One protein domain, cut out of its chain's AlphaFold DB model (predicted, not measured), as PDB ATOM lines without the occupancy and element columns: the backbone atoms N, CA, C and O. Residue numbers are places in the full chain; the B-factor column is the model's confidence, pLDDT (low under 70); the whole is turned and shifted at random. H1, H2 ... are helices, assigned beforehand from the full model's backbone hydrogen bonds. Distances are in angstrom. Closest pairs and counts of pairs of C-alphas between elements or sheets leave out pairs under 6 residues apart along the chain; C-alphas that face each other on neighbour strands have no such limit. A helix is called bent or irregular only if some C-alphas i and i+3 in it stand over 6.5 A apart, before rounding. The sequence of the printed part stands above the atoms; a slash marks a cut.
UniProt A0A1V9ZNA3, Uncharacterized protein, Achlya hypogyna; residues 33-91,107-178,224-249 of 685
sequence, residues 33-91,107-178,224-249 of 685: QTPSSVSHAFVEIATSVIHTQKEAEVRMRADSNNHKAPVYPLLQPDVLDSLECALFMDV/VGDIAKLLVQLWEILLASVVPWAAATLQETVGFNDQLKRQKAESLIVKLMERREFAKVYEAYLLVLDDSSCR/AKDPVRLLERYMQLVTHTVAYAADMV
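AT A GLANCE: This is residues 33 to 91, 107 to 178 and 224 to 249 of the 685 residues of an uncharacterized protein of Achlya hypogyna (UniProt A0A1V9ZNA3). H3 runs through the middle of an all-helix body, with H1, H5 and H7 packed round it on three sides and H2 packed on H1 and H5. H6 extends from one end, where its residues 173 to 178 stick out, and the small H4 lies at the opposite end. The printed part has 157 residues with seven named helices, H1 to H7 in chain order, and no named strand. It is compact, with a radius of gyration of the C-alphas of 17.3 A, and only just elongated, spanning 57 by 38 by 35 A.

HOW THE PARTS SIT: H1, residues 40 to 62, and H2, residues 77 to 88, form a helical hairpin; residues 41 to 46 alone touch 82 to 87, closest at C-alphas 42 and 86, 4.9 A. H3, residues 107 to 129, is the hub; its residues 110 to 120 alone touch 43 to 50 of H1, closest at C-alphas 117 and 46, 6.6 A. H4, residues 131 to 134, is close to H3 but not clearly touching, with C-alphas 134 and 128 closest at 6.8 A. H5, residues 139 to 156, touches H3 opposite ways at a shallow tilt of 33 degrees, only just short of steep, closest at C-alphas 152 and 118, 6.1 A. Its residues 144 to 151 alone touch H2, closest at C-alphas 144 and 77, 6.0 A. H6, residues 160 to 178, touches H3 with residues 160 to 164 alone, closest at C-alphas 160 and 111, 5.8 A. H7, residues 227 to 247, touches H3 the same way at 22 degrees, a shallow tilt, closest at C-alphas 247 and 129, 6.2 A. Every O i to N i+4 pair is within hydrogen-bond range in H1, H5, H6 and H7, against 7 of 8 in H2 and 16 of 19 in H3; H4 is too short for one.

IN THESE COORDINATES: H1 begins at C-alpha 40 (171.126, 170.403, 181.292), and H1 and H3 each measure 32.9 A. H3 is only just irregular, with C-alphas 124 and 127 at 6.9 A. H7 measures 30.3 A and ends at C-alpha 247 (180.130, 180.575, 213.843).

THE WHOLE: Residues 92 to 106 and 179 to 223 are not printed, with gaps of 15.1 A and 21.1 A between C-alphas. The link from H1 to H2 is long. Mean pLDDT of the printed part is 76.9, with 39 residues under 70, among them 59 to 71.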
ATOM      1  N   GLN A  33     160.167 186.465 183.302       30.45
ATOM      2  CA  GLN A  33     160.192 185.009 183.273       30.45
ATOM      3  C   GLN A  33     161.343 184.566 184.180       30.45
ATOM      4  O   GLN A  33     162.503 184.826 183.882       30.45
ATOM      5  N   THR A  34     161.035 183.929 185.310       39.31
ATOM      6  CA  THR A  34     162.049 183.241 186.117       39.31
ATOM      7  C   THR A  34     162.394 181.878 185.503       39.31
ATOM      8  O   THR A  34     161.516 181.215 184.935       39.31
ATOM      9  N   PRO A  35     163.652 181.416 185.656       38.97
ATOM     10  CA  PRO A  35     164.207 180.259 184.958       38.97
ATOM     11  C   PRO A  35     163.388 179.004 185.260       38.97
ATOM     12  O   PRO A  35     163.149 178.621 186.411       38.97
ATOM     13  N   SER A  36     162.854 178.382 184.213       46.72
ATOM     14  CA  SER A  36     161.821 177.349 184.344       46.72
ATOM     15  C   SER A  36     162.360 175.919 184.517       46.72
ATOM     16  O   SER A  36     161.575 175.015 184.801       46.72
ATOM     17  N   SER A  37     163.675 175.720 184.544       58.12
ATOM     18  CA  SER A  37     164.320 174.440 184.863       58.12
ATOM     19  C   SER A  37     165.811 174.656 185.094       58.12
ATOM     20  O   SER A  37     166.407 175.503 184.437       58.12
ATOM     21  N   VAL A  38     166.417 173.882 185.995       65.44
ATOM     22  CA  VAL A  38     167.879 173.748 186.052       65.44
ATOM     23  C   VAL A  38     168.379 173.324 184.664       65.44
ATOM     24  O   VAL A  38     167.803 172.412 184.066       65.44
ATOM     25  N   SER A  39     169.389 174.011 184.122       74.19
ATOM     26  CA  SER A  39     169.887 173.717 182.774       74.19
ATOM     27  C   SER A  39     170.490 172.311 182.690       74.19
ATOM     28  O   SER A  39     171.009 171.785 183.675       74.19
ATOM     29  N   HIS A  40     170.462 171.696 181.502       74.12
ATOM     30  CA  HIS A  40     171.126 170.403 181.292       74.12
ATOM     31  C   HIS A  40     172.628 170.489 181.602       74.12
ATOM     32  O   HIS A  40     173.172 169.605 182.256       74.12
ATOM     33  N   ALA A  41     173.258 171.608 181.229       78.88
ATOM     34  CA  ALA A  41     174.650 171.898 181.551       78.88
ATOM     35  C   ALA A  41     174.902 171.878 183.066       78.88
ATOM     36  O   ALA A  41     175.875 171.286 183.520       78.88
ATOM     37  N   PHE A  42     174.005 172.454 183.874       84.44
ATOM     38  CA  PHE A  42     174.138 172.377 185.328       84.44
ATOM     39  C   PHE A  42     174.051 170.933 185.820       84.44
ATOM     40  O   PHE A  42     174.846 170.534 186.665       84.44
ATOM     41  N   VAL A  43     173.103 170.146 185.299       82.88
ATOM     42  CA  VAL A  43     172.946 168.741 185.699       82.88
ATOM     43  C   VAL A  43     174.219 167.952 185.400       82.88
ATOM     44  O   VAL A  43     174.686 167.217 186.268       82.88
ATOM     45  N   GLU A  44     174.816 168.136 184.224       85.19
ATOM     46  CA  GLU A  44     176.077 167.494 183.837       85.19
ATOM     47  C   GLU A  44     177.241 167.915 184.738       85.19
ATOM     48  O   GLU A  44     177.924 167.055 185.296       85.19
ATOM     49  N   ILE A  45     177.437 169.224 184.932       84.81
ATOM     50  CA  ILE A  45     178.539 169.755 185.745       84.81
ATOM     51  C   ILE A  45     178.393 169.289 187.198       84.81
ATOM     52  O   ILE A  45     179.341 168.753 187.767       84.81
ATOM     53  N   ALA A  46     177.206 169.432 187.795       86.31
ATOM     54  CA  ALA A  46     176.957 169.019 189.172       86.31
ATOM     55  C   ALA A  46     177.135 167.504 189.353       86.31
ATOM     56  O   ALA A  46     177.747 167.073 190.327       86.31
ATOM     57  N   THR A  47     176.658 166.691 188.402       87.19
ATOM     58  CA  THR A  47     176.838 165.231 188.451       87.19
ATOM     59  C   THR A  47     178.311 164.849 188.342       87.19
ATOM     60  O   THR A  47     178.763 163.989 189.095       87.19
ATOM     61  N   SER A  48     179.068 165.514 187.463       87.25
ATOM     62  CA  SER A  48     180.515 165.324 187.323       87.25
ATOM     63  C   SER A  48     181.245 165.646 188.627       87.25
ATOM     64  O   SER A  48     181.950 164.792 189.159       87.25
ATOM     65  N   VAL A  49     180.980 166.817 189.219       87.00
ATOM     66  CA  VAL A  49     181.562 167.231 190.509       87.00
ATOM     67  C   VAL A  49     181.257 166.212 191.608       87.00
ATOM     68  O   VAL A  49     182.162 165.780 192.320       87.00
ATOM     69  N   ILE A  50     179.999 165.776 191.725       86.56
ATOM     70  CA  ILE A  50     179.590 164.775 192.720       86.56
ATOM     71  C   ILE A  50     180.300 163.434 192.479       86.56
ATOM     72  O   ILE A  50     180.697 162.777 193.441       86.56
ATOM     73  N   HIS A  51     180.464 163.013 191.223       86.19
ATOM     74  CA  HIS A  51     181.136 161.760 190.882       86.19
ATOM     75  C   HIS A  51     182.628 161.810 191.216       86.19
ATOM     76  O   HIS A  51     183.122 160.941 191.932       86.19
ATOM     77  N   THR A  52     183.328 162.853 190.764       85.19
ATOM     78  CA  THR A  52     184.750 163.064 191.052       85.19
ATOM     79  C   THR A  52     185.007 163.097 192.555       85.19
ATOM     80  O   THR A  52     185.961 162.482 193.031       85.19
ATOM     81  N   GLN A  53     184.125 163.744 193.320       81.38
ATOM     82  CA  GLN A  53     184.276 163.821 194.767       81.38
ATOM     83  C   GLN A  53     184.034 162.478 195.461       81.38
ATOM     84  O   GLN A  53     184.792 162.097 196.350       81.38
ATOM     85  N   LYS A  54     183.027 161.714 195.023       80.56
ATOM     86  CA  LYS A  54     182.782 160.362 195.547       80.56
ATOM     87  C   LYS A  54     183.924 159.406 195.232       80.56
ATOM     88  O   LYS A  54     184.293 158.607 196.086       80.56
ATOM     89  N   GLU A  55     184.506 159.485 194.039       80.06
ATOM     90  CA  GLU A  55     185.701 158.705 193.714       80.06
ATOM     91  C   GLU A  55     186.886 159.079 194.604       80.06
ATOM     92  O   GLU A  55     187.597 158.191 195.073       80.06
ATOM     93  N   ALA A  56     187.099 160.375 194.853       74.94
ATOM     94  CA  ALA A  56     188.151 160.842 195.746       74.94
ATOM     95  C   ALA A  56     187.937 160.328 197.180       74.94
ATOM     96  O   ALA A  56     188.874 159.823 197.790       74.94
ATOM     97  N   GLU A  57     186.704 160.356 197.697       73.00
ATOM     98  CA  GLU A  57     186.374 159.758 198.996       73.00
ATOM     99  C   GLU A  57     186.656 158.257 199.054       73.00
ATOM    100  O   GLU A  57     187.173 157.773 200.058       73.00
ATOM    101  N   VAL A  58     186.283 157.507 198.014       75.06
ATOM    102  CA  VAL A  58     186.503 156.055 197.965       75.06
ATOM    103  C   VAL A  58     188.000 155.745 197.978       75.06
ATOM    104  O   VAL A  58     188.418 154.857 198.716       75.06
ATOM    105  N   ARG A  59     188.813 156.516 197.243       69.44
ATOM    106  CA  ARG A  59     190.281 156.404 197.276       69.44
ATOM    107  C   ARG A  59     190.845 156.745 198.661       69.44
ATOM    108  O   ARG A  59     191.589 155.956 199.225       69.44
ATOM    109  N   MET A  60     190.402 157.845 199.270       64.94
ATOM    110  CA  MET A  60     190.852 158.260 200.607       64.94
ATOM    111  C   MET A  60     190.444 157.281 201.721       64.94
ATOM    112  O   MET A  60     191.178 157.111 202.692       64.94
ATOM    113  N   ARG A  61     189.281 156.623 201.599       66.44
ATOM    114  CA  ARG A  61     188.847 155.557 202.522       66.44
ATOM    115  C   ARG A  61     189.625 154.257 202.320       66.44
ATOM    116  O   ARG A  61     189.782 153.517 203.284       66.44
ATOM    117  N   ALA A  62     190.105 153.982 201.107       62.84
ATOM    118  CA  ALA A  62     190.967 152.832 200.834       62.84
ATOM    119  C   ALA A  62     192.385 153.015 201.411       62.84
ATOM    120  O   ALA A  62     193.005 152.030 201.804       62.84
ATOM    121  N   ASP A  63     192.854 154.263 201.530       58.28
ATOM    122  CA  ASP A  63     194.209 154.601 201.993       58.28
ATOM    123  C   ASP A  63     194.327 154.872 203.515       58.28
ATOM    124  O   ASP A  63     195.434 155.027 204.031       58.28
ATOM    125  N   SER A  64     193.220 154.924 204.273       49.81
ATOM    126  CA  SER A  64     193.210 155.368 205.681       49.81
ATOM    127  C   SER A  64     192.759 154.296 206.682       49.81
ATOM    128  O   SER A  64     191.593 153.914 206.727       49.81
ATOM    129  N   ASN A  65     193.663 153.929 207.600       51.06
ATOM    130  CA  ASN A  65     193.367 153.213 208.853       51.06
ATOM    131  C   ASN A  65     192.985 154.181 210.005       51.06
ATOM    132  O   ASN A  65     193.085 153.836 211.180       51.06
ATOM    133  N   ASN A  66     192.612 155.429 209.687       48.59
ATOM    134  CA  ASN A  66     192.470 156.528 210.644       48.59
ATOM    135  C   ASN A  66     191.049 157.124 210.596       48.59
ATOM    136  O   ASN A  66     190.569 157.543 209.545       48.59
ATOM    137  N   HIS A  67     190.364 157.177 211.743       50.38
ATOM    138  CA  HIS A  67     188.942 157.540 211.884       50.38
ATOM    139  C   HIS A  67     188.634 159.053 211.781       50.38
ATOM    140  O   HIS A  67     187.694 159.537 212.407       50.38
ATOM    141  N   LYS A  68     189.412 159.836 211.022       49.41
ATOM    142  CA  LYS A  68     189.117 161.268 210.824       49.41
ATOM    143  C   LYS A  68     188.130 161.460 209.670       49.41
ATOM    144  O   LYS A  68     188.262 160.825 208.627       49.41
ATOM    145  N   ALA A  69     187.140 162.334 209.866       52.19
ATOM    146  CA  ALA A  69     186.165 162.689 208.836       52.19
ATOM    147  C   ALA A  69     186.870 163.244 207.576       52.19
ATOM    148  O   ALA A  69     187.869 163.957 207.714       52.19
ATOM    149  N   PRO A  70     186.391 162.924 206.359       55.09
ATOM    150  CA  PRO A  70     186.998 163.416 205.125       55.09
ATOM    151  C   PRO A  70     186.886 164.945 205.045       55.09
ATOM    152  O   PRO A  70     185.794 165.497 205.148       55.09
ATOM    153  N   VAL A  71     188.018 165.629 204.855       60.59
ATOM    154  CA  VAL A  71     188.062 167.075 204.589       60.59
ATOM    155  C   VAL A  71     187.993 167.276 203.081       60.59
ATOM    156  O   VAL A  71     188.877 166.822 202.352       60.59
ATOM    157  N   TYR A  72     186.944 167.941 202.604       70.25
ATOM    158  CA  TYR A  72     186.778 168.200 201.178       70.25
ATOM    159  C   TYR A  72     187.533 169.466 200.758       70.25
ATOM    160  O   TYR A  72     187.368 170.506 201.398       70.25
ATOM    161  N   PRO A  73     188.334 169.425 199.678       76.94
ATOM    162  CA  PRO A  73     188.958 170.632 199.152       76.94
ATOM    163  C   PRO A  73     187.902 171.570 198.554       76.94
ATOM    164  O   PRO A  73     186.893 171.118 198.004       76.94
ATOM    165  N   LEU A  74     188.161 172.880 198.618       80.19
ATOM    166  CA  LEU A  74     187.359 173.877 197.909       80.19
ATOM    167  C   LEU A  74     187.385 173.597 196.403       80.19
ATOM    168  O   LEU A  74     188.442 173.329 195.822       80.19
ATOM    169  N   LEU A  75     186.220 173.708 195.764       82.12
ATOM    170  CA  LEU A  75     186.123 173.609 194.311       82.12
ATOM    171  C   LEU A  75     186.902 174.747 193.639       82.12
ATOM    172  O   LEU A  75     187.026 175.854 194.171       82.12
ATOM    173  N   GLN A  76     187.419 174.471 192.441       83.00
ATOM    174  CA  GLN A  76     188.126 175.483 191.661       83.00
ATOM    175  C   GLN A  76     187.176 176.628 191.264       83.00
ATOM    176  O   GLN A  76     186.007 176.359 190.964       83.00
ATOM    177  N   PRO A  77     187.657 177.887 191.212       82.00
ATOM    178  CA  PRO A  77     186.839 179.044 190.852       82.00
ATOM    179  C   PRO A  77     186.064 178.864 189.544       82.00
ATOM    180  O   PRO A  77     184.889 179.208 189.496       82.00
ATOM    181  N   ASP A  78     186.684 178.265 188.525       83.88
ATOM    182  CA  ASP A  78     186.062 178.057 187.210       83.88
ATOM    183  C   ASP A  78     184.869 177.095 187.278       83.88
ATOM    184  O   ASP A  78     183.872 177.270 186.576       83.88
ATOM    185  N   VAL A  79     184.944 176.089 188.155       85.38
ATOM    186  CA  VAL A  79     183.856 175.127 188.383       85.38
ATOM    187  C   VAL A  79     182.709 175.803 189.127       85.38
ATOM    188  O   VAL A  79     181.552 175.617 188.753       85.38
ATOM    189  N   LEU A  80     183.019 176.618 190.142       85.62
ATOM    190  CA  LEU A  80     182.024 177.402 190.879       85.62
ATOM    191  C   LEU A  80     181.312 178.404 189.962       85.62
ATOM    192  O   LEU A  80     180.085 178.447 189.957       85.62
ATOM    193  N   ASP A  81     182.062 179.128 189.131       84.62
ATOM    194  CA  ASP A  81     181.507 180.086 188.171       84.62
ATOM    195  C   ASP A  81     180.647 179.379 187.113       84.62
ATOM    196  O   ASP A  81     179.571 179.862 186.755       84.62
ATOM    197  N   SER A  82     181.076 178.202 186.643       84.25
ATOM    198  CA  SER A  82     180.319 177.396 185.676       84.25
ATOM    199  C   SER A  82     179.014 176.858 186.267       84.25
ATOM    200  O   SER A  82     177.972 176.938 185.616       84.25
ATOM    201  N   LEU A  83     179.047 176.351 187.507       85.69
ATOM    202  CA  LEU A  83     177.855 175.928 188.247       85.69
ATOM    203  C   LEU A  83     176.897 177.100 188.459       85.69
ATOM    204  O   LEU A  83     175.703 176.970 188.202       85.69
ATOM    205  N   GLU A  84     177.417 178.251 188.882       83.00
ATOM    206  CA  GLU A  84     176.627 179.456 189.096       83.00
ATOM    207  C   GLU A  84     175.957 179.920 187.799       83.00
ATOM    208  O   GLU A  84     174.741 180.092 187.768       83.00
ATOM    209  N   CYS A  85     176.710 180.060 186.706       79.50
ATOM    210  CA  CYS A  85     176.165 180.489 185.417       79.50
ATOM    211  C   CYS A  85     175.112 179.500 184.904       79.50
ATOM    212  O   CYS A  85     174.019 179.900 184.500       79.50
ATOM    213  N   ALA A  86     175.407 178.200 184.964       79.12
ATOM    214  CA  ALA A  86     174.507 177.159 184.488       79.12
ATOM    215  C   ALA A  86     173.225 177.035 185.328       79.12
ATOM    216  O   ALA A  86     172.201 176.589 184.801       79.12
ATOM    217  N   LEU A  87     173.237 177.461 186.594       74.06
ATOM    218  CA  LEU A  87     172.055 177.468 187.462       74.06
ATOM    219  C   LEU A  87     170.974 178.469 186.994       74.06
ATOM    220  O   LEU A  87     169.790 178.261 187.287       74.06
ATOM    221  N   PHE A  88     171.369 179.516 186.253       63.38
ATOM    222  CA  PHE A  88     170.490 180.586 185.749       63.38
ATOM    223  C   PHE A  88     170.270 180.575 184.227       63.38
ATOM    224  O   PHE A  88     169.474 181.372 183.737       63.38
ATOM    225  N   MET A  89     170.939 179.701 183.465       57.75
ATOM    226  CA  MET A  89     170.709 179.600 182.018       57.75
ATOM    227  C   MET A  89     169.349 178.964 181.705       57.75
ATOM    228  O   MET A  89     169.055 177.851 182.147       57.75
ATOM    229  N   ASP A  90     168.546 179.647 180.885       51.25
ATOM    230  CA  ASP A  90     167.285 179.112 180.376       51.25
ATOM    231  C   ASP A  90     167.517 177.936 179.426       51.25
ATOM    232  O   ASP A  90     168.274 178.009 178.453       51.25
ATOM    233  N   VAL A  91     166.772 176.856 179.654       50.75
ATOM    234  CA  VAL A  91     166.596 175.818 178.644       50.75
ATOM    235  C   VAL A  91     165.661 176.403 177.591       50.75
ATOM    236  O   VAL A  91     164.442 176.416 177.773       50.75
ATOM    237  N   VAL A 107     161.399 166.556 189.353       69.81
ATOM    238  CA  VAL A 107     161.705 167.611 190.344       69.81
ATOM    239  C   VAL A 107     162.417 167.019 191.563       69.81
ATOM    240  O   VAL A 107     163.320 167.650 192.106       69.81
ATOM    241  N   GLY A 108     162.058 165.793 191.955       69.69
ATOM    242  CA  GLY A 108     162.729 165.073 193.035       69.69
ATOM    243  C   GLY A 108     164.182 164.725 192.721       69.69
ATOM    244  O   GLY A 108     165.038 164.886 193.587       69.69
ATOM    245  N   ASP A 109     164.480 164.300 191.491       74.81
ATOM    246  CA  ASP A 109     165.854 163.974 191.081       74.81
ATOM    247  C   ASP A 109     166.738 165.224 191.051       74.81
ATOM    248  O   ASP A 109     167.878 165.191 191.514       74.81
ATOM    249  N   ILE A 110     166.192 166.350 190.580       80.44
ATOM    250  CA  ILE A 110     166.884 167.644 190.598       80.44
ATOM    251  C   ILE A 110     167.109 168.105 192.041       80.44
ATOM    252  O   ILE A 110     168.226 168.462 192.397       80.44
ATOM    253  N   ALA A 111     166.090 168.060 192.900       79.88
ATOM    254  CA  ALA A 111     166.231 168.442 194.304       79.88
ATOM    255  C   ALA A 111     167.250 167.560 195.050       79.88
ATOM    256  O   ALA A 111     168.036 168.068 195.848       79.88
ATOM    257  N   LYS A 112     167.311 166.259 194.738       84.50
ATOM    258  CA  LYS A 112     168.339 165.350 195.261       84.50
ATOM    259  C   LYS A 112     169.744 165.743 194.797       84.50
ATOM    260  O   LYS A 112     170.665 165.728 195.608       84.50
ATOM    261  N   LEU A 113     169.906 166.102 193.522       86.44
ATOM    262  CA  LEU A 113     171.176 166.587 192.978       86.44
ATOM    263  C   LEU A 113     171.626 167.881 193.677       86.44
ATOM    264  O   LEU A 113     172.778 167.988 194.084       86.44
ATOM    265  N   LEU A 114     170.704 168.832 193.872       88.06
ATOM    266  CA  LEU A 114     170.967 170.100 194.561       88.06
ATOM    267  C   LEU A 114     171.400 169.881 196.020       88.06
ATOM    268  O   LEU A 114     172.364 170.494 196.461       88.06
ATOM    269  N   VAL A 115     170.732 168.977 196.747       89.56
ATOM    270  CA  VAL A 115     171.097 168.590 198.124       89.56
ATOM    271  C   VAL A 115     172.492 167.971 198.186       89.56
ATOM    272  O   VAL A 115     173.274 168.330 199.058       89.56
ATOM    273  N   GLN A 116     172.832 167.075 197.256       89.19
ATOM    274  CA  GLN A 116     174.161 166.450 197.221       89.19
ATOM    275  C   GLN A 116     175.268 167.459 196.911       89.19
ATOM    276  O   GLN A 116     176.334 167.408 197.519       89.19
ATOM    277  N   LEU A 117     175.017 168.386 195.984       90.69
ATOM    278  CA  LEU A 117     175.965 169.453 195.685       90.69
ATOM    279  C   LEU A 117     176.140 170.394 196.885       90.69
ATOM    280  O   LEU A 117     177.268 170.730 197.231       90.69
ATOM    281  N   TRP A 118     175.041 170.784 197.537       93.38
ATOM    282  CA  TRP A 118     175.085 171.608 198.745       93.38
ATOM    283  C   TRP A 118     175.878 170.918 199.858       93.38
ATOM    284  O   TRP A 118     176.741 171.548 200.456       93.38
ATOM    285  N   GLU A 119     175.673 169.622 200.087       91.31
ATOM    286  CA  GLU A 119     176.436 168.862 201.081       91.31
ATOM    287  C   GLU A 119     177.953 168.933 200.841       91.31
ATOM    288  O   GLU A 119     178.703 169.222 201.772       91.31
ATOM    289  N   ILE A 120     178.402 168.749 199.594       89.06
ATOM    290  CA  ILE A 120     179.825 168.847 199.230       89.06
ATOM    291  C   ILE A 120     180.353 170.266 199.460       89.06
ATOM    292  O   ILE A 120     181.422 170.443 200.044       89.06
ATOM    293  N   LEU A 121     179.606 171.281 199.012       90.50
ATOM    294  CA  LEU A 121     179.994 172.681 199.182       90.50
ATOM    295  C   LEU A 121     180.105 173.036 200.665       90.50
ATOM    296  O   LEU A 121     181.126 173.576 201.084       90.50
ATOM    297  N   LEU A 122     179.105 172.674 201.469       90.56
ATOM    298  CA  LEU A 122     179.087 172.953 202.900       90.56
ATOM    299  C   LEU A 122     180.255 172.258 203.605       90.56
ATOM    300  O   LEU A 122     181.003 172.894 204.341       90.56
ATOM    301  N   ALA A 123     180.481 170.977 203.320       87.25
ATOM    302  CA  ALA A 123     181.571 170.226 203.928       87.25
ATOM    303  C   ALA A 123     182.970 170.731 203.506       87.25
ATOM    304  O   ALA A 123     183.936 170.524 204.238       87.25
ATOM    305  N   SER A 124     183.085 171.439 202.374       86.12
ATOM    306  CA  SER A 124     184.324 172.119 201.964       86.12
ATOM    307  C   SER A 124     184.573 173.454 202.681       86.12
ATOM    308  O   SER A 124     185.728 173.848 202.848       86.12
ATOM    309  N   VAL A 125     183.515 174.142 203.134       87.62
ATOM    310  CA  VAL A 125     183.626 175.446 203.816       87.62
ATOM    311  C   VAL A 125     183.603 175.338 205.341       87.62
ATOM    312  O   VAL A 125     184.247 176.144 205.996       87.62
ATOM    313  N   VAL A 126     182.963 174.323 205.933       85.50
ATOM    314  CA  VAL A 126     182.890 174.141 207.401       85.50
ATOM    315  C   VAL A 126     184.255 174.179 208.113       85.50
ATOM    316  O   VAL A 126     184.350 174.852 209.139       85.50
ATOM    317  N   PRO A 127     185.337 173.555 207.596       84.19
ATOM    318  CA  PRO A 127     186.653 173.630 208.237       84.19
ATOM    319  C   PRO A 127     187.160 175.065 208.453       84.19
ATOM    320  O   PRO A 127     187.958 175.310 209.352       84.19
ATOM    321  N   TRP A 128     186.670 176.027 207.670       77.00
ATOM    322  CA  TRP A 128     187.075 177.430 207.716       77.00
ATOM    323  C   TRP A 128     186.527 178.218 208.910       77.00
ATOM    324  O   TRP A 128     186.964 179.347 209.141       77.00
ATOM    325  N   ALA A 129     185.594 177.643 209.670       75.06
ATOM    326  CA  ALA A 129     185.129 178.230 210.926       75.06
ATOM    327  C   ALA A 129     186.189 178.157 212.043       75.06
ATOM    328  O   ALA A 129     186.100 178.891 213.023       75.06
ATOM    329  N   ALA A 130     187.220 177.315 211.905       76.31
ATOM    330  CA  ALA A 130     188.280 177.211 212.903       76.31
ATOM    331  C   ALA A 130     189.229 178.423 212.859       76.31
ATOM    332  O   ALA A 130     189.852 178.696 211.832       76.31
ATOM    333  N   ALA A 131     189.406 179.095 214.004       63.12
ATOM    334  CA  ALA A 131     190.245 180.292 214.147       63.12
ATOM    335  C   ALA A 131     191.680 180.106 213.612       63.12
ATOM    336  O   ALA A 131     192.208 180.971 212.919       63.12
ATOM    337  N   THR A 132     192.279 178.929 213.826       60.91
ATOM    338  CA  THR A 132     193.641 178.603 213.367       60.91
ATOM    339  C   THR A 132     193.798 178.608 211.847       60.91
ATOM    340  O   THR A 132     194.894 178.835 211.349       60.91
ATOM    341  N   LEU A 133     192.727 178.326 211.099       63.38
ATOM    342  CA  LEU A 133     192.749 178.336 209.635       63.38
ATOM    343  C   LEU A 133     192.572 179.750 209.074       63.38
ATOM    344  O   LEU A 133     192.961 179.990 207.942       63.38
ATOM    345  N   GLN A 134     192.016 180.696 209.829       65.25
ATOM    346  CA  GLN A 134     191.774 182.054 209.332       65.25
ATOM    347  C   GLN A 134     193.048 182.911 209.315       65.25
ATOM    348  O   GLN A 134     193.207 183.744 208.427       65.25
ATOM    349  N   GLU A 135     193.980 182.673 210.242       61.22
ATOM    350  CA  GLU A 135     195.223 183.450 210.381       61.22
ATOM    351  C   GLU A 135     196.276 183.134 209.302       61.22
ATOM    352  O   GLU A 135     197.142 183.958 209.015       61.22
ATOM    353  N   THR A 136     196.213 181.954 208.675       60.19
ATOM    354  CA  THR A 136     197.278 181.437 207.793       60.19
ATOM    355  C   THR A 136     196.940 181.467 206.299       60.19
ATOM    356  O   THR A 136     197.667 180.882 205.494       60.19
ATOM    357  N   VAL A 137     195.823 182.080 205.897       65.06
ATOM    358  CA  VAL A 137     195.255 181.894 204.553       65.06
ATOM    359  C   VAL A 137     195.539 183.049 203.588       65.06
ATOM    360  O   VAL A 137     195.434 184.224 203.927       65.06
ATOM    361  N   GLY A 138     195.829 182.699 202.329       72.88
ATOM    362  CA  GLY A 138     195.959 183.643 201.220       72.88
ATOM    363  C   GLY A 138     194.622 184.106 200.617       72.88
ATOM    364  O   GLY A 138     193.632 183.377 200.581       72.88
ATOM    365  N   PHE A 139     194.625 185.312 200.039       75.88
ATOM    366  CA  PHE A 139     193.464 185.976 199.417       75.88
ATOM    367  C   PHE A 139     192.665 185.094 198.432       75.88
ATOM    368  O   PHE A 139     191.435 185.138 198.398       75.88
ATOM    369  N   ASN A 140     193.350 184.260 197.642       79.50
ATOM    370  CA  ASN A 140     192.710 183.413 196.630       79.50
ATOM    371  C   ASN A 140     191.778 182.351 197.227       79.50
ATOM    372  O   ASN A 140     190.753 182.033 196.621       79.50
ATOM    373  N   ASP A 141     192.100 181.809 198.399       80.00
ATOM    374  CA  ASP A 141     191.271 180.773 199.014       80.00
ATOM    375  C   ASP A 141     190.095 181.381 199.795       80.00
ATOM    376  O   ASP A 141     189.001 180.815 199.797       80.00
ATOM    377  N   GLN A 142     190.251 182.607 200.315       82.19
ATOM    378  CA  GLN A 142     189.127 183.397 200.829       82.19
ATOM    379  C   GLN A 142     188.090 183.686 199.733       82.19
ATOM    380  O   GLN A 142     186.889 183.538 199.969       82.19
ATOM    381  N   LEU A 143     188.536 184.034 198.520       82.88
ATOM    382  CA  LEU A 143     187.641 184.265 197.383       82.88
ATOM    383  C   LEU A 143     186.906 182.983 196.958       82.88
ATOM    384  O   LEU A 143     185.709 183.025 196.675       82.88
ATOM    385  N   LYS A 144     187.596 181.832 196.939       85.69
ATOM    386  CA  LYS A 144     186.971 180.525 196.661       85.69
ATOM    387  C   LYS A 144     185.882 180.196 197.682       85.69
ATOM    388  O   LYS A 144     184.787 179.803 197.280       85.69
ATOM    389  N   ARG A 145     186.150 180.406 198.978       87.88
ATOM    390  CA  ARG A 145     185.157 180.220 200.046       87.88
ATOM    391  C   ARG A 145     183.935 181.108 199.829       87.88
ATOM    392  O   ARG A 145     182.824 180.596 199.803       87.88
ATOM    393  N   GLN A 146     184.128 182.408 199.598       88.25
ATOM    394  CA  GLN A 146     183.021 183.347 199.374       88.25
ATOM    395  C   GLN A 146     182.173 182.981 198.146       88.25
ATOM    396  O   GLN A 146     180.949 183.110 198.174       88.25
ATOM    397  N   LYS A 147     182.793 182.480 197.068       88.62
ATOM    398  CA  LYS A 147     182.058 181.959 195.903       88.62
ATOM    399  C   LYS A 147     181.252 180.701 196.241       88.62
ATOM    400  O   LYS A 147     180.106 180.587 195.815       88.62
ATOM    401  N   ALA A 148     181.824 179.776 197.013       90.25
ATOM    402  CA  ALA A 148     181.117 178.579 197.468       90.25
ATOM    403  C   ALA A 148     179.926 178.932 198.378       90.25
ATOM    404  O   ALA A 148     178.831 178.419 198.170       90.25
ATOM    405  N   GLU A 149     180.109 179.862 199.316       91.94
ATOM    406  CA  GLU A 149     179.055 180.421 200.174       91.94
ATOM    407  C   GLU A 149     177.928 181.067 199.356       91.94
ATOM    408  O   GLU A 149     176.756 180.747 199.556       91.94
ATOM    409  N   SER A 150     178.267 181.903 198.372       89.50
ATOM    410  CA  SER A 150     177.294 182.497 197.442       89.50
ATOM    411  C   SER A 150     176.498 181.427 196.681       89.50
ATOM    412  O   SER A 150     175.275 181.525 196.545       89.50
ATOM    413  N   LEU A 151     177.160 180.357 196.225       90.12
ATOM    414  CA  LEU A 151     176.482 179.242 195.568       90.12
ATOM    415  C   LEU A 151     175.568 178.477 196.540       90.12
ATOM    416  O   LEU A 151     174.458 178.126 196.148       90.12
ATOM    417  N   ILE A 152     175.974 178.275 197.800       92.56
ATOM    418  CA  ILE A 152     175.127 177.680 198.849       92.56
ATOM    419  C   ILE A 152     173.845 178.497 199.035       92.56
ATOM    420  O   ILE A 152     172.758 177.925 198.970       92.56
ATOM    421  N   VAL A 153     173.946 179.825 199.180       90.12
ATOM    422  CA  VAL A 153     172.776 180.716 199.290       90.12
ATOM    423  C   VAL A 153     171.845 180.514 198.090       90.12
ATOM    424  O   VAL A 153     170.657 180.253 198.256       90.12
ATOM    425  N   LYS A 154     172.380 180.502 196.866       87.31
ATOM    426  CA  LYS A 154     171.589 180.291 195.638       87.31
ATOM    427  C   LYS A 154     170.932 178.915 195.560       87.31
ATOM    428  O   LYS A 154     169.839 178.790 195.004       87.31
ATOM    429  N   LEU A 155     171.578 177.877 196.098       88.38
ATOM    430  CA  LEU A 155     170.985 176.546 196.240       88.38
ATOM    431  C   LEU A 155     169.842 176.570 197.260       88.38
ATOM    432  O   LEU A 155     168.785 176.004 196.988       88.38
ATOM    433  N   MET A 156     169.997 177.279 198.380       88.00
ATOM    434  CA  MET A 156     168.922 177.466 199.355       88.00
ATOM    435  C   MET A 156     167.710 178.155 198.721       88.00
ATOM    436  O   MET A 156     166.588 177.704 198.922       88.00
ATOM    437  N   GLU A 157     167.896 179.181 197.890       83.50
ATOM    438  CA  GLU A 157     166.811 179.935 197.237       83.50
ATOM    439  C   GLU A 157     165.951 179.114 196.254       83.50
ATOM    440  O   GLU A 157     164.872 179.552 195.845       83.50
ATOM    441  N   ARG A 158     166.384 177.902 195.885       82.06
ATOM    442  CA  ARG A 158     165.750 177.095 194.838       82.06
ATOM    443  C   ARG A 158     164.306 176.707 195.147       82.06
ATOM    444  O   ARG A 158     163.985 176.080 196.155       82.06
ATOM    445  N   ARG A 159     163.425 176.996 194.186       74.69
ATOM    446  CA  ARG A 159     161.990 176.662 194.224       74.69
ATOM    447  C   ARG A 159     161.707 175.159 194.185       74.69
ATOM    448  O   ARG A 159     160.596 174.738 194.490       74.69
ATOM    449  N   GLU A 160     162.661 174.341 193.744       77.69
ATOM    450  CA  GLU A 160     162.522 172.886 193.710       77.69
ATOM    451  C   GLU A 160     162.185 172.341 195.108       77.69
ATOM    452  O   GLU A 160     161.325 171.469 195.224       77.69
ATOM    453  N   PHE A 161     162.745 172.935 196.167       80.38
ATOM    454  CA  PHE A 161     162.447 172.571 197.554       80.38
ATOM    455  C   PHE A 161     161.031 172.952 197.998       80.38
ATOM    456  O   PHE A 161     160.430 172.238 198.796       80.38
ATOM    457  N   ALA A 162     160.440 173.997 197.417       77.12
ATOM    458  CA  ALA A 162     159.039 174.339 197.652       77.12
ATOM    459  C   ALA A 162     158.088 173.267 197.120       77.12
ATOM    460  O   ALA A 162     157.155 172.865 197.805       77.12
ATOM    461  N   LYS A 163     158.369 172.745 195.922       76.25
ATOM    462  CA  LYS A 163     157.591 171.645 195.338       76.25
ATOM    463  C   LYS A 163     157.727 170.356 196.149       76.25
ATOM    464  O   LYS A 163     156.777 169.585 196.234       76.25
ATOM    465  N   VAL A 164     158.896 170.119 196.751       77.06
ATOM    466  CA  VAL A 164     159.101 169.009 197.698       77.06
ATOM    467  C   VAL A 164     158.284 169.230 198.975       77.06
ATOM    468  O   VAL A 164     157.644 168.296 199.448       77.06
ATOM    469  N   TYR A 165     158.228 170.457 199.497       80.12
ATOM    470  CA  TYR A 165     157.387 170.796 200.647       80.12
ATOM    471  C   TYR A 165     155.882 170.655 200.346       80.12
ATOM    472  O   TYR A 165     155.141 170.097 201.149       80.12
ATOM    473  N   GLU A 166     155.412 171.075 199.168       77.12
ATOM    474  CA  GLU A 166     154.025 170.854 198.730       77.12
ATOM    475  C   GLU A 166     153.693 169.362 198.600       77.12
ATOM    476  O   GLU A 166     152.643 168.919 199.063       77.12
ATOM    477  N   ALA A 167     154.609 168.572 198.027       75.25
ATOM    478  CA  ALA A 167     154.495 167.116 197.971       75.25
ATOM    479  C   ALA A 167     154.358 166.501 199.370       75.25
ATOM    480  O   ALA A 167     153.529 165.621 199.591       75.25
ATOM    481  N   TYR A 168     155.160 166.988 200.314       80.44
ATOM    482  CA  TYR A 168     155.111 166.586 201.712       80.44
ATOM    483  C   TYR A 168     153.756 166.910 202.363       80.44
ATOM    484  O   TYR A 168     153.172 166.040 203.009       80.44
ATOM    485  N   LEU A 169     153.216 168.113 202.146       76.94
ATOM    486  CA  LEU A 169     151.897 168.493 202.664       76.94
ATOM    487  C   LEU A 169     150.784 167.568 202.158       76.94
ATOM    488  O   LEU A 169     149.922 167.182 202.941       76.94
ATOM    489  N   LEU A 170     150.827 167.172 200.882       74.81
ATOM    490  CA  LEU A 170     149.858 166.228 200.317       74.81
ATOM    491  C   LEU A 170     149.940 164.850 200.987       74.81
ATOM    492  O   LEU A 170     148.910 164.265 201.311       74.81
ATOM    493  N   VAL A 171     151.154 164.351 201.248       75.19
ATOM    494  CA  VAL A 171     151.363 163.078 201.961       75.19
ATOM    495  C   VAL A 171     150.840 163.155 203.399       75.19
ATOM    496  O   VAL A 171     150.186 162.219 203.867       75.19
ATOM    497  N   LEU A 172     151.080 164.273 204.092       73.31
ATOM    498  CA  LEU A 172     150.538 164.507 205.430       73.31
ATOM    499  C   LEU A 172     149.006 164.529 205.436       73.31
ATOM    500  O   LEU A 172     148.391 163.820 206.234       73.31
ATOM    501  N   ASP A 173     148.384 165.311 204.554       72.44
ATOM    502  CA  ASP A 173     146.926 165.453 204.513       72.44
ATOM    503  C   ASP A 173     146.242 164.114 204.149       72.44
ATOM    504  O   ASP A 173     145.206 163.775 204.731       72.44
ATOM    505  N   ASP A 174     146.852 163.293 203.285       63.16
ATOM    506  CA  ASP A 174     146.378 161.938 202.969       63.16
ATOM    507  C   ASP A 174     146.500 160.970 204.153       63.16
ATOM    508  O   ASP A 174     145.611 160.139 204.373       63.16
ATOM    509  N   SER A 175     147.575 161.065 204.943       59.97
ATOM    510  CA  SER A 175     147.706 160.275 206.171       59.97
ATOM    511  C   SER A 175     146.655 160.683 207.210       59.97
ATOM    512  O   SER A 175     145.957 159.820 207.732       59.97
ATOM    513  N   SER A 176     146.404 161.978 207.404       57.56
ATOM    514  CA  SER A 176     145.334 162.477 208.282       57.56
ATOM    515  C   SER A 176     143.926 162.035 207.825       57.56
ATOM    516  O   SER A 176     143.096 161.597 208.630       57.56
ATOM    517  N   CYS A 177     143.659 162.035 206.511       49.72
ATOM    518  CA  CYS A 177     142.398 161.550 205.931       49.72
ATOM    519  C   CYS A 177     142.195 160.028 206.057       49.72
ATOM    520  O   CYS A 177     141.058 159.554 206.098       49.72
ATOM    521  N   ARG A 178     143.278 159.238 206.090       41.91
ATOM    522  CA  ARG A 178     143.203 157.779 206.284       41.91
ATOM    523  C   ARG A 178     142.871 157.401 207.723       41.91
ATOM    524  O   ARG A 178     142.118 156.455 207.924       41.91
ATOM    525  N   ALA A 224     158.812 163.630 193.803       56.91
ATOM    526  CA  ALA A 224     159.875 162.778 194.335       56.91
ATOM    527  C   ALA A 224     159.340 161.431 194.858       56.91
ATOM    528  O   ALA A 224     158.264 161.380 195.446       56.91
ATOM    529  N   LYS A 225     160.121 160.350 194.700       61.59
ATOM    530  CA  LYS A 225     159.751 159.009 195.200       61.59
ATOM    531  C   LYS A 225     159.550 158.963 196.725       61.59
ATOM    532  O   LYS A 225     158.830 158.092 197.196       61.59
ATOM    533  N   ASP A 226     160.182 159.879 197.462       73.94
ATOM    534  CA  ASP A 226     160.044 160.047 198.912       73.94
ATOM    535  C   ASP A 226     160.277 161.531 199.289       73.94
ATOM    536  O   ASP A 226     161.426 161.958 199.453       73.94
ATOM    537  N   PRO A 227     159.220 162.364 199.337       75.56
ATOM    538  CA  PRO A 227     159.351 163.788 199.645       75.56
ATOM    539  C   PRO A 227     159.712 164.054 201.113       75.56
ATOM    540  O   PRO A 227     160.309 165.089 201.393       75.56
ATOM    541  N   VAL A 228     159.402 163.128 202.030       80.56
ATOM    542  CA  VAL A 228     159.665 163.278 203.470       80.56
ATOM    543  C   VAL A 228     161.165 163.233 203.735       80.56
ATOM    544  O   VAL A 228     161.726 164.210 204.225       80.56
ATOM    545  N   ARG A 229     161.846 162.161 203.306       82.00
ATOM    546  CA  ARG A 229     163.302 162.025 203.498       82.00
ATOM    547  C   ARG A 229     164.104 163.122 202.811       82.00
ATOM    548  O   ARG A 229     165.152 163.543 203.295       82.00
ATOM    549  N   LEU A 230     163.639 163.572 201.646       82.69
ATOM    550  CA  LEU A 230     164.300 164.647 200.915       82.69
ATOM    551  C   LEU A 230     164.167 165.989 201.649       82.69
ATOM    552  O   LEU A 230     165.130 166.753 201.686       82.69
ATOM    553  N   LEU A 231     163.005 166.253 202.254       84.88
ATOM    554  CA  LEU A 231     162.771 167.435 203.077       84.88
ATOM    555  C   LEU A 231     163.550 167.378 204.401       84.88
ATOM    556  O   LEU A 231     164.151 168.378 204.779       84.88
ATOM    557  N   GLU A 232     163.615 166.219 205.062       86.12
ATOM    558  CA  GLU A 232     164.469 165.992 206.240       86.12
ATOM    559  C   GLU A 232     165.932 166.301 205.925       86.12
ATOM    560  O   GLU A 232     166.583 167.058 206.644       86.12
ATOM    561  N   ARG A 233     166.449 165.771 204.809       87.38
ATOM    562  CA  ARG A 233     167.833 166.010 204.398       87.38
ATOM    563  C   ARG A 233     168.095 167.476 204.064       87.38
ATOM    564  O   ARG A 233     169.140 168.005 204.430       87.38
ATOM    565  N   TYR A 234     167.151 168.127 203.386       88.81
ATOM    566  CA  TYR A 234     167.201 169.564 203.134       88.81
ATOM    567  C   TYR A 234     167.274 170.347 204.454       88.81
ATOM    568  O   TYR A 234     168.145 171.197 204.608       88.81
ATOM    569  N   MET A 235     166.421 170.029 205.431       88.81
ATOM    570  CA  MET A 235     166.409 170.733 206.712       88.81
ATOM    571  C   MET A 235     167.663 170.465 207.551       88.81
ATOM    572  O   MET A 235     168.169 171.395 208.165       88.81
ATOM    573  N   GLN A 236     168.231 169.257 207.520       89.69
ATOM    574  CA  GLN A 236     169.536 168.979 208.138       89.69
ATOM    575  C   GLN A 236     170.641 169.881 207.566       89.69
ATOM    576  O   GLN A 236     171.440 170.440 208.316       89.69
ATOM    577  N   LEU A 237     170.671 170.059 206.238       91.38
ATOM    578  CA  LEU A 237     171.623 170.964 205.586       91.38
ATOM    579  C   LEU A 237     171.368 172.430 205.938       91.38
ATOM    580  O   LEU A 237     172.333 173.167 206.133       91.38
ATOM    581  N   VAL A 238     170.103 172.848 206.068       92.12
ATOM    582  CA  VAL A 238     169.760 174.174 206.605       92.12
ATOM    583  C   VAL A 238     170.357 174.336 208.001       92.12
ATOM    584  O   VAL A 238     171.099 175.289 208.213       92.12
ATOM    585  N   THR A 239     170.107 173.402 208.923       92.00
ATOM    586  CA  THR A 239     170.625 173.461 210.299       92.00
ATOM    587  C   THR A 239     172.147 173.582 210.328       92.00
ATOM    588  O   THR A 239     172.677 174.471 210.988       92.00
ATOM    589  N   HIS A 240     172.862 172.754 209.561       92.31
ATOM    590  CA  HIS A 240     174.325 172.829 209.484       92.31
ATOM    591  C   HIS A 240     174.824 174.133 208.846       92.31
ATOM    592  O   HIS A 240     175.840 174.672 209.271       92.31
ATOM    593  N   THR A 241     174.116 174.656 207.841       94.38
ATOM    594  CA  THR A 241     174.480 175.920 207.186       94.38
ATOM    595  C   THR A 241     174.274 177.106 208.121       94.38
ATOM    596  O   THR A 241     175.115 177.996 208.148       94.38
ATOM    597  N   VAL A 242     173.198 177.114 208.914       93.81
ATOM    598  CA  VAL A 242     172.947 178.152 209.925       93.81
ATOM    599  C   VAL A 242     173.983 178.085 211.036       93.81
ATOM    600  O   VAL A 242     174.509 179.127 211.399       93.81
ATOM    601  N   ALA A 243     174.313 176.889 211.533       91.75
ATOM    602  CA  ALA A 243     175.364 176.723 212.536       91.75
ATOM    603  C   ALA A 243     176.710 177.262 212.022       91.75
ATOM    604  O   ALA A 243     177.319 178.109 212.661       91.75
ATOM    605  N   TYR A 244     177.103 176.876 210.803       92.31
ATOM    606  CA  TYR A 244     178.306 177.406 210.162       92.31
ATOM    607  C   TYR A 244     178.259 178.932 209.978       92.31
ATOM    608  O   TYR A 244     179.228 179.632 210.266       92.31
ATOM    609  N   ALA A 245     177.133 179.471 209.506       92.25
ATOM    610  CA  ALA A 245     176.970 180.907 209.314       92.25
ATOM    611  C   ALA A 245     177.022 181.677 210.645       92.25
ATOM    612  O   ALA A 245     177.592 182.766 210.685       92.25
ATOM    613  N   ALA A 246     176.462 181.108 211.717       89.94
ATOM    614  CA  ALA A 246     176.505 181.645 213.071       89.94
ATOM    615  C   ALA A 246     177.937 181.677 213.624       89.94
ATOM    616  O   ALA A 246     178.361 182.711 214.132       89.94
ATOM    617  N   ASP A 247     178.716 180.609 213.440       88.50
ATOM    618  CA  ASP A 247     180.130 180.575 213.843       88.50
ATOM    619  C   ASP A 247     180.965 181.615 213.078       88.50
ATOM    620  O   ASP A 247     181.907 182.207 213.605       88.50
ATOM    621  N   MET A 248     180.594 181.879 211.822       86.19
ATOM    622  CA  MET A 248     181.289 182.822 210.948       86.19
ATOM    623  C   MET A 248     180.838 184.281 211.098       86.19
ATOM    624  O   MET A 248     181.429 185.156 210.456       86.19
ATOM    625  N   VAL A 249     179.818 184.580 211.912       85.75
ATOM    626  CA  VAL A 249     179.194 185.915 211.984       85.75
ATOM    627  C   VAL A 249     180.197 187.022 212.307       85.75
ATOM    628  O   VAL A 249     180.118 188.108 211.736       85.75
TER     629      VAL A 249